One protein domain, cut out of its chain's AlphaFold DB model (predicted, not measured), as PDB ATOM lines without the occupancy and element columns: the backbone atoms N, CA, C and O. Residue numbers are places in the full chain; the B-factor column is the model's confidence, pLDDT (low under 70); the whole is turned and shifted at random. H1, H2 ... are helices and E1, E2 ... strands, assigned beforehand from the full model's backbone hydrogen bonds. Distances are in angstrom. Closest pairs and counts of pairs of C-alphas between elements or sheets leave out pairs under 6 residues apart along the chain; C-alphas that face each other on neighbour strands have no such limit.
ATOM      1  N   ASN A   2     -20.181 -37.424   4.987       79.88
ATOM      2  CA  ASN A   2     -20.342 -38.219   3.761       79.88
ATOM      3  C   ASN A   2     -21.242 -39.458   3.927       79.88
ATOM      4  O   ASN A   2     -20.917 -40.338   4.718       79.88
ATOM      5  N   VAL A   3     -22.286 -39.572   3.101       87.50
ATOM      6  CA  VAL A   3     -23.166 -40.756   3.024       87.50
ATOM      7  C   VAL A   3     -22.393 -42.009   2.589       87.50
ATOM      8  O   VAL A   3     -22.576 -43.066   3.174       87.50
ATOM      9  N   LEU A   4     -21.426 -41.870   1.674       91.38
ATOM     10  CA  LEU A   4     -20.584 -42.979   1.198       91.38
ATOM     11  C   LEU A   4     -19.831 -43.698   2.326       91.38
ATOM     12  O   LEU A   4     -19.695 -44.915   2.332       91.38
ATOM     13  N   PHE A   5     -19.343 -42.946   3.313       92.50
ATOM     14  CA  PHE A   5     -18.641 -43.547   4.445       92.50
ATOM     15  C   PHE A   5     -19.598 -44.355   5.325       92.50
ATOM     16  O   PHE A   5     -19.183 -45.360   5.895       92.50
ATOM     17  N   ARG A   6     -20.871 -43.955   5.416       93.00
ATOM     18  CA  ARG A   6     -21.903 -44.729   6.112       93.00
ATOM     19  C   ARG A   6     -22.241 -46.004   5.341       93.00
ATOM     20  O   ARG A   6     -22.190 -47.084   5.913       93.00
ATOM     21  N   GLU A   7     -22.507 -45.891   4.042       92.69
ATOM     22  CA  GLU A   7     -22.863 -47.026   3.172       92.69
ATOM     23  C   GLU A   7     -21.791 -48.125   3.164       92.69
ATOM     24  O   GLU A   7     -22.115 -49.308   3.197       92.69
ATOM     25  N   HIS A   8     -20.510 -47.747   3.193       92.88
ATOM     26  CA  HIS A   8     -19.394 -48.697   3.229       92.88
ATOM     27  C   HIS A   8     -18.921 -49.061   4.652       92.88
ATOM     28  O   HIS A   8     -17.876 -49.704   4.820       92.88
ATOM     29  N   GLY A   9     -19.676 -48.671   5.685       94.00
ATOM     30  CA  GLY A   9     -19.471 -49.105   7.070       94.00
ATOM     31  C   GLY A   9     -18.291 -48.453   7.796       94.00
ATOM     32  O   GLY A   9     -17.766 -49.026   8.749       94.00
ATOM     33  N   TYR A  10     -17.835 -47.279   7.358       94.31
ATOM     34  CA  TYR A  10     -16.834 -46.458   8.056       94.31
ATOM     35  C   TYR A  10     -17.458 -45.538   9.112       94.31
ATOM     36  O   TYR A  10     -16.801 -45.185  10.094       94.31
ATOM     37  N   LEU A  11     -18.712 -45.141   8.906       94.31
ATOM     38  CA  LEU A  11     -19.512 -44.352   9.837       94.31
ATOM     39  C   LEU A  11     -20.809 -45.087  10.158       94.31
ATOM     40  O   LEU A  11     -21.344 -45.780   9.298       94.31
ATOM     41  N   ASP A  12     -21.314 -44.886  11.366       92.44
ATOM     42  CA  ASP A  12     -22.629 -45.359  11.792       92.44
ATOM     43  C   ASP A  12     -23.460 -44.200  12.354       92.44
ATOM     44  O   ASP A  12     -22.910 -43.153  12.705       92.44
ATOM     45  N   GLY A  13     -24.781 -44.357  12.383       90.56
ATOM     46  CA  GLY A  13     -25.713 -43.333  12.848       90.56
ATOM     47  C   GLY A  13     -26.302 -42.451  11.745       90.56
ATOM     48  O   GLY A  13     -26.362 -42.813  10.562       90.56
ATOM     49  N   GLU A  14     -26.788 -41.284  12.156       88.00
ATOM     50  CA  GLU A  14     -27.639 -40.411  11.347       88.00
ATOM     51  C   GLU A  14     -26.932 -39.110  10.938       88.00
ATOM     52  O   GLU A  14     -25.960 -38.684  11.573       88.00
ATOM     53  N   PRO A  15     -27.412 -38.423   9.883       85.31
ATOM     54  CA  PRO A  15     -26.919 -37.102   9.521       85.31
ATOM     55  C   PRO A  15     -26.915 -36.134  10.712       85.31
ATOM     56  O   PRO A  15     -27.956 -35.706  11.189       85.31
ATOM     57  N   GLY A  16     -25.719 -35.757  11.165       82.75
ATOM     58  CA  GLY A  16     -25.537 -34.851  12.307       82.75
ATOM     59  C   GLY A  16     -25.123 -35.545  13.603       82.75
ATOM     60  O   GLY A  16     -24.606 -34.867  14.485       82.75
ATOM     61  N   ASN A  17     -25.241 -36.872  13.683       87.25
ATOM     62  CA  ASN A  17     -24.769 -37.683  14.802       87.25
ATOM     63  C   ASN A  17     -24.109 -38.972  14.287       87.25
ATOM     64  O   ASN A  17     -24.640 -40.069  14.437       87.25
ATOM     65  N   TYR A  18     -22.971 -38.817  13.606       89.56
ATOM     66  CA  TYR A  18     -22.216 -39.952  13.084       89.56
ATOM     67  C   TYR A  18     -21.167 -40.418  14.078       89.56
ATOM     68  O   TYR A  18     -20.280 -39.641  14.439       89.56
ATOM     69  N   GLU A  19     -21.155 -41.706  14.370       90.88
ATOM     70  CA  GLU A  19     -20.115 -42.372  15.145       90.88
ATOM     71  C   GLU A  19     -19.134 -43.093  14.216       90.88
ATOM     72  O   GLU A  19     -19.457 -43.466  13.085       90.88
ATOM     73  N   THR A  20     -17.886 -43.235  14.658       92.50
ATOM     74  CA  THR A  20     -16.866 -43.932  13.869       92.50
ATOM     75  C   THR A  20     -16.936 -45.423  14.171       92.50
ATOM     76  O   THR A  20     -16.809 -45.830  15.322       92.50
ATOM     77  N   THR A  21     -17.085 -46.260  13.145       93.75
ATOM     78  CA  THR A  21     -17.092 -47.718  13.336       93.75
ATOM     79  C   THR A  21     -15.679 -48.238  13.650       93.75
ATOM     80  O   THR A  21     -14.689 -47.524  13.450       93.75
ATOM     81  N   PRO A  22     -15.511 -49.509  14.066       94.75
ATOM     82  CA  PRO A  22     -14.182 -50.116  14.199       94.75
ATOM     83  C   PRO A  22     -13.359 -50.100  12.900       94.75
ATOM     84  O   PRO A  22     -12.130 -50.067  12.945       94.75
ATOM     85  N   LYS A  23     -14.026 -50.108  11.738       94.50
ATOM     86  CA  LYS A  23     -13.403 -49.975  10.415       94.50
ATOM     87  C   LYS A  23     -12.967 -48.533  10.156       94.50
ATOM     88  O   LYS A  23     -11.817 -48.299   9.801       94.50
ATOM     89  N   GLY A  24     -13.855 -47.568  10.401       92.44
ATOM     90  CA  GLY A  24     -13.541 -46.143  10.285       92.44
ATOM     91  C   GLY A  24     -12.422 -45.691  11.216       92.44
ATOM     92  O   GLY A  24     -11.567 -44.911  10.812       92.44
ATOM     93  N   SER A  25     -12.365 -46.248  12.426       94.06
ATOM     94  CA  SER A  25     -11.393 -45.869  13.461       94.06
ATOM     95  C   SER A  25      -9.949 -46.226  13.102       94.06
ATOM     96  O   SER A  25      -9.021 -45.723  13.723       94.06
ATOM     97  N   GLN A  26      -9.736 -47.082  12.099       95.50
ATOM     98  CA  GLN A  26      -8.396 -47.374  11.577       95.50
ATOM     99  C   GLN A  26      -7.815 -46.188  10.803       95.50
ATOM    100  O   GLN A  26      -6.598 -46.051  10.719       95.50
ATOM    101  N   TYR A  27      -8.689 -45.337  10.262       94.94
ATOM    102  CA  TYR A  27      -8.331 -44.207   9.410       94.94
ATOM    103  C   TYR A  27      -8.769 -42.862   9.985       94.94
ATOM    104  O   TYR A  27      -8.402 -41.823   9.451       94.94
ATOM    105  N   ALA A  28      -9.579 -42.851  11.039       92.88
ATOM    106  CA  ALA A  28     -10.056 -41.638  11.674       92.88
ATOM    107  C   ALA A  28      -9.449 -41.472  13.065       92.88
ATOM    108  O   ALA A  28      -9.353 -42.416  13.846       92.88
ATOM    109  N   SER A  29      -9.101 -40.234  13.395       92.38
ATOM    110  CA  SER A  29      -8.769 -39.813  14.749       92.38
ATOM    111  C   SER A  29      -9.792 -38.789  15.215       92.38
ATOM    112  O   SER A  29     -10.072 -37.813  14.514       92.38
ATOM    113  N   GLU A  30     -10.349 -39.014  16.399       91.94
ATOM    114  CA  GLU A  30     -11.272 -38.095  17.047       91.94
ATOM    115  C   GLU A  30     -10.582 -37.428  18.233       91.94
ATOM    116  O   GLU A  30      -9.930 -38.079  19.050       91.94
ATOM    117  N   THR A  31     -10.675 -36.105  18.293       91.25
ATOM    118  CA  THR A  31     -10.185 -35.312  19.416       91.25
ATOM    119  C   THR A  31     -11.334 -34.492  19.965       91.25
ATOM    120  O   THR A  31     -11.834 -33.585  19.296       91.25
ATOM    121  N   SER A  32     -11.719 -34.802  21.197       89.75
ATOM    122  CA  SER A  32     -12.684 -34.019  21.954       89.75
ATOM    123  C   SER A  32     -12.012 -32.786  22.532       89.75
ATOM    124  O   SER A  32     -10.960 -32.860  23.175       89.75
ATOM    125  N   TYR A  33     -12.632 -31.638  22.308       89.88
ATOM    126  CA  TYR A  33     -12.227 -30.373  22.886       89.88
ATOM    127  C   TYR A  33     -13.306 -29.882  23.834       89.88
ATOM    128  O   TYR A  33     -14.499 -29.944  23.548       89.88
ATOM    129  N   GLU A  34     -12.861 -29.325  24.949       88.38
ATOM    130  CA  GLU A  34     -13.720 -28.692  25.936       88.38
ATOM    131  C   GLU A  34     -13.217 -27.278  26.212       88.38
ATOM    132  O   GLU A  34     -12.024 -27.038  26.444       88.38
ATOM    133  N   ARG A  35     -14.124 -26.299  26.201       83.75
ATOM    134  CA  ARG A  35     -13.805 -24.934  26.629       83.75
ATOM    135  C   ARG A  35     -13.961 -24.787  28.144       83.75
ATOM    136  O   ARG A  35     -14.832 -24.076  28.621       83.75
ATOM    137  N   GLY A  36     -13.008 -25.374  28.866       71.38
ATOM    138  CA  GLY A  36     -12.505 -24.852  30.137       71.38
ATOM    139  C   GLY A  36     -13.372 -24.990  31.392       71.38
ATOM    140  O   GLY A  36     -14.512 -25.437  31.390       71.38
ATOM    141  N   THR A  37     -12.735 -24.606  32.503       68.19
ATOM    142  CA  THR A  37     -13.201 -24.780  33.880       68.19
ATOM    143  C   THR A  37     -13.895 -23.515  34.396       68.19
ATOM    144  O   THR A  37     -13.313 -22.428  34.383       68.19
ATOM    145  N   GLY A  38     -15.124 -23.669  34.896       65.62
ATOM    146  CA  GLY A  38     -15.774 -22.693  35.772       65.62
ATOM    147  C   GLY A  38     -17.187 -22.289  35.359       65.62
ATOM    148  O   GLY A  38     -17.377 -21.530  34.417       65.62
ATOM    149  N   GLY A  39     -18.170 -22.710  36.161       73.31
ATOM    150  CA  GLY A  39     -19.569 -22.299  36.044       73.31
ATOM    151  C   GLY A  39     -20.503 -23.447  35.671       73.31
ATOM    152  O   GLY A  39     -20.175 -24.619  35.838       73.31
ATOM    153  N   TYR A  40     -21.699 -23.093  35.210       70.50
ATOM    154  CA  TYR A  40     -22.718 -24.051  34.802       70.50
ATOM    155  C   TYR A  40     -22.340 -24.767  33.498       70.50
ATOM    156  O   TYR A  40     -21.769 -24.158  32.595       70.50
ATOM    157  N   SER A  41     -22.733 -26.037  33.376       68.56
ATOM    158  CA  SER A  41     -22.445 -26.898  32.217       68.56
ATOM    159  C   SER A  41     -22.859 -26.297  30.872       68.56
ATOM    160  O   SER A  41     -22.179 -26.523  29.881       68.56
ATOM    161  N   PHE A  42     -23.907 -25.471  30.834       75.44
ATOM    162  CA  PHE A  42     -24.389 -24.832  29.606       75.44
ATOM    163  C   PHE A  42     -23.454 -23.754  29.024       75.44
ATOM    164  O   PHE A  42     -23.665 -23.323  27.894       75.44
ATOM    165  N   TYR A  43     -22.425 -23.315  29.759       71.62
ATOM    166  CA  TYR A  43     -21.384 -22.415  29.239       71.62
ATOM    167  C   TYR A  43     -20.119 -23.144  28.773       71.62
ATOM    168  O   TYR A  43     -19.274 -22.540  28.108       71.62
ATOM    169  N   ASN A  44     -19.992 -24.431  29.096       77.56
ATOM    170  CA  ASN A  44     -18.834 -25.231  28.730       77.56
ATOM    171  C   ASN A  44     -19.137 -25.914  27.400       77.56
ATOM    172  O   ASN A  44     -19.671 -27.018  27.357       77.56
ATOM    173  N   ALA A  45     -18.834 -25.225  26.303       83.44
ATOM    174  CA  ALA A  45     -18.946 -25.826  24.985       83.44
ATOM    175  C   ALA A  45     -17.930 -26.970  24.858       83.44
ATOM    176  O   ALA A  45     -16.724 -26.752  25.019       83.44
ATOM    177  N   SER A  46     -18.426 -28.162  24.546       85.06
ATOM    178  CA  SER A  46     -17.637 -29.282  24.053       85.06
ATOM    179  C   SER A  46     -17.896 -29.464  22.563       85.06
ATOM    180  O   SER A  46     -19.009 -29.233  22.086       85.06
ATOM    181  N   TRP A  47     -16.868 -29.844  21.823       88.62
ATOM    182  CA  TRP A  47     -17.001 -30.224  20.423       88.62
ATOM    183  C   TRP A  47     -15.959 -31.277  20.078       88.62
ATOM    184  O   TRP A  47     -14.834 -31.239  20.578       88.62
ATOM    185  N   ASP A  48     -16.323 -32.172  19.174       89.06
ATOM    186  CA  ASP A  48     -15.429 -33.207  18.678       89.06
ATOM    187  C   ASP A  48     -14.912 -32.822  17.297       89.06
ATOM    188  O   ASP A  48     -15.648 -32.350  16.426       89.06
ATOM    189  N   VAL A  49     -13.610 -32.996  17.096       90.44
ATOM    190  CA  VAL A  49     -12.979 -32.843  15.786       90.44
ATOM    191  C   VAL A  49     -12.547 -34.215  15.316       90.44
ATOM    192  O   VAL A  49     -11.690 -34.850  15.929       90.44
ATOM    193  N   ARG A  50     -13.110 -34.642  14.188       91.19
ATOM    194  CA  ARG A  50     -12.727 -35.872  13.502       91.19
ATOM    195  C   ARG A  50     -11.839 -35.549  12.310       91.19
ATOM    196  O   ARG A  50     -12.221 -34.766  11.441       91.19
ATOM    197  N   THR A  51     -10.669 -36.170  12.270       92.38
ATOM    198  CA  THR A  51      -9.707 -36.064  11.169       92.38
ATOM    199  C   THR A  51      -9.543 -37.429  10.520       92.38
ATOM    200  O   THR A  51      -9.475 -38.427  11.230       92.38
ATOM    201  N   TRP A  52      -9.478 -37.469   9.191       93.62
ATOM    202  CA  TRP A  52      -9.290 -38.692   8.414       93.62
ATOM    203  C   TRP A  52      -7.894 -38.729   7.800       93.62
ATOM    204  O   TRP A  52      -7.401 -37.703   7.329       93.62
ATOM    205  N   ASP A  53      -7.292 -39.910   7.799       94.50
ATOM    206  CA  ASP A  53      -6.084 -40.228   7.053       94.50
ATOM    207  C   ASP A  53      -6.396 -40.372   5.554       94.50
ATOM    208  O   ASP A  53      -7.500 -40.774   5.175       94.50
ATOM    209  N   GLU A  54      -5.439 -40.029   4.693       94.50
ATOM    210  CA  GLU A  54      -5.610 -40.090   3.237       94.50
ATOM    211  C   GLU A  54      -5.760 -41.534   2.728       94.50
ATOM    212  O   GLU A  54      -6.482 -41.754   1.750       94.50
ATOM    213  N   ASP A  55      -5.190 -42.520   3.434       94.44
ATOM    214  CA  ASP A  55      -5.283 -43.951   3.111       94.44
ATOM    215  C   ASP A  55      -6.741 -44.457   3.106       94.44
ATOM    216  O   ASP A  55      -7.063 -45.470   2.474       94.44
ATOM    217  N   VAL A  56      -7.661 -43.731   3.760       94.62
ATOM    218  CA  VAL A  56      -9.093 -44.067   3.751       94.62
ATOM    219  C   VAL A  56      -9.694 -44.018   2.351       94.62
ATOM    220  O   VAL A  56     -10.663 -44.719   2.073       94.62
ATOM    221  N   ILE A  57      -9.129 -43.200   1.460       94.06
ATOM    222  CA  ILE A  57      -9.614 -43.054   0.088       94.06
ATOM    223  C   ILE A  57      -9.344 -44.339  -0.696       94.06
ATOM    224  O   ILE A  57     -10.220 -44.812  -1.418       94.06
ATOM    225  N   ASP A  58      -8.155 -44.923  -0.540       95.25
ATOM    226  CA  ASP A  58      -7.794 -46.174  -1.209       95.25
ATOM    227  C   ASP A  58      -8.631 -47.343  -0.683       95.25
ATOM    228  O   ASP A  58      -9.130 -48.149  -1.472       95.25
ATOM    229  N   ALA A  59      -8.853 -47.391   0.632       94.62
ATOM    230  CA  ALA A  59      -9.718 -48.392   1.250       94.62
ATOM    231  C   ALA A  59     -11.173 -48.265   0.758       94.62
ATOM    232  O   ALA A  59     -11.760 -49.251   0.312       94.62
ATOM    233  N   LEU A  60     -11.721 -47.046   0.741       94.50
ATOM    234  CA  LEU A  60     -13.082 -46.786   0.272       94.50
ATOM    235  C   LEU A  60     -13.249 -47.145  -1.211       94.50
ATOM    236  O   LEU A  60     -14.243 -47.755  -1.596       94.50
ATOM    237  N   ASN A  61     -12.267 -46.813  -2.052       94.56
ATOM    238  CA  ASN A  61     -12.292 -47.187  -3.468       94.56
ATOM    239  C   ASN A  61     -12.270 -48.709  -3.665       94.56
ATOM    240  O   ASN A  61     -12.943 -49.215  -4.566       94.56
ATOM    241  N   ALA A  62     -11.513 -49.439  -2.841       94.44
ATOM    242  CA  ALA A  62     -11.494 -50.898  -2.883       94.44
ATOM    243  C   ALA A  62     -12.861 -51.492  -2.507       94.44
ATOM    244  O   ALA A  62     -13.328 -52.402  -3.192       94.44
ATOM    245  N   ASP A  63     -13.530 -50.941  -1.491       93.38
ATOM    246  CA  ASP A  63     -14.873 -51.374  -1.089       93.38
ATOM    247  C   ASP A  63     -15.935 -51.070  -2.148       93.38
ATOM    248  O   ASP A  63     -16.773 -51.921  -2.440       93.38
ATOM    249  N   ILE A  64     -15.884 -49.886  -2.768       93.81
ATOM    250  CA  ILE A  64     -16.776 -49.527  -3.881       93.81
ATOM    251  C   ILE A  64     -16.588 -50.510  -5.045       93.81
ATOM    252  O   ILE A  64     -17.561 -50.991  -5.627       93.81
ATOM    253  N   ALA A  65     -15.338 -50.837  -5.387       92.62
ATOM    254  CA  ALA A  65     -15.034 -51.782  -6.457       92.62
ATOM    255  C   ALA A  65     -15.478 -53.217  -6.122       92.62
ATOM    256  O   ALA A  65     -15.943 -53.939  -7.011       92.62
ATOM    257  N   ALA A  66     -15.354 -53.624  -4.856       91.19
ATOM    258  CA  ALA A  66     -15.834 -54.914  -4.373       91.19
ATOM    259  C   ALA A  66     -17.365 -54.998  -4.461       91.19
ATOM    260  O   ALA A  66     -17.873 -55.916  -5.101       91.19
ATOM    261  N   ALA A  67     -18.080 -53.993  -3.948       87.56
ATOM    262  CA  ALA A  67     -19.541 -53.926  -3.993       87.56
ATOM    263  C   ALA A  67     -20.090 -53.919  -5.432       87.56
ATOM    264  O   ALA A  67     -21.109 -54.541  -5.715       87.56
ATOM    265  N   ALA A  68     -19.391 -53.274  -6.372       84.88
ATOM    266  CA  ALA A  68     -19.760 -53.282  -7.790       84.88
ATOM    267  C   ALA A  68     -19.549 -54.644  -8.484       84.88
ATOM    268  O   ALA A  68     -20.078 -54.869  -9.574       84.88
ATOM    269  N   SER A  69     -18.746 -55.530  -7.888       78.50
ATOM    270  CA  SER A  69     -18.430 -56.855  -8.436       78.50
ATOM    271  C   SER A  69     -19.348 -57.957  -7.901       78.50
ATOM    272  O   SER A  69     -19.374 -59.054  -8.465       78.50
TER     273      SER A  69
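What this domain is: This is residues 2 to 69 of the 194 residues of an uncharacterized protein of Gordonia sp (UniProt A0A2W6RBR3). The long hairpin of E3 and E4, with H2 after it, makes a rod; the small hairpin of E1 and E2 and short H1 lie to one side. The 68 printed residues include two named helices and four strands, ordered H1, E1, E2, E3, E4, H2, in a mixed class with two antiparallel sheets. The whole is loose, radius of gyration of the C-alphas 15.7 A, spanning 56 by 22 by 16 A.

Where its parts are: Find C-alpha 28 at (-10.056, -41.638, 11.674); E3, residues 28 to 34, runs 19.6 A, and E4, residues 46 to 52, 20.1 A. H2, residues 55 to 69, runs 21.7 A to C-alpha 69 at (-18.430, -56.855, -8.436). Look earlier for H1, residues 3 to 7, E1, 11 to 14, and E2, 17 to 20.

How they stand to each other: Within hydrogen-bond range find N 31 and O 49, 2.9 A, in hairpin E3 and E4, and N 12 and O 19, 2.9 A, in hairpin E1 and E2. The closest C-alphas of E2 and E3, Thr 20 and Ala 28, are 7.5 A apart. H1 and H2 are close but not clearly touching: their closest C-alphas, Phe 5 and Leu 60, are 7.7 A apart. In both helices every O i to N i+4 pair is within range.

The domain as a whole: The farthest C-alphas, Gly 39 and Ser 69, are 56.3 A apart. The printed part has no cut; the link E3 to E4 is long, residues 37 to 42 stand free, and pLDDT is under 70 at 37, 38 and 41.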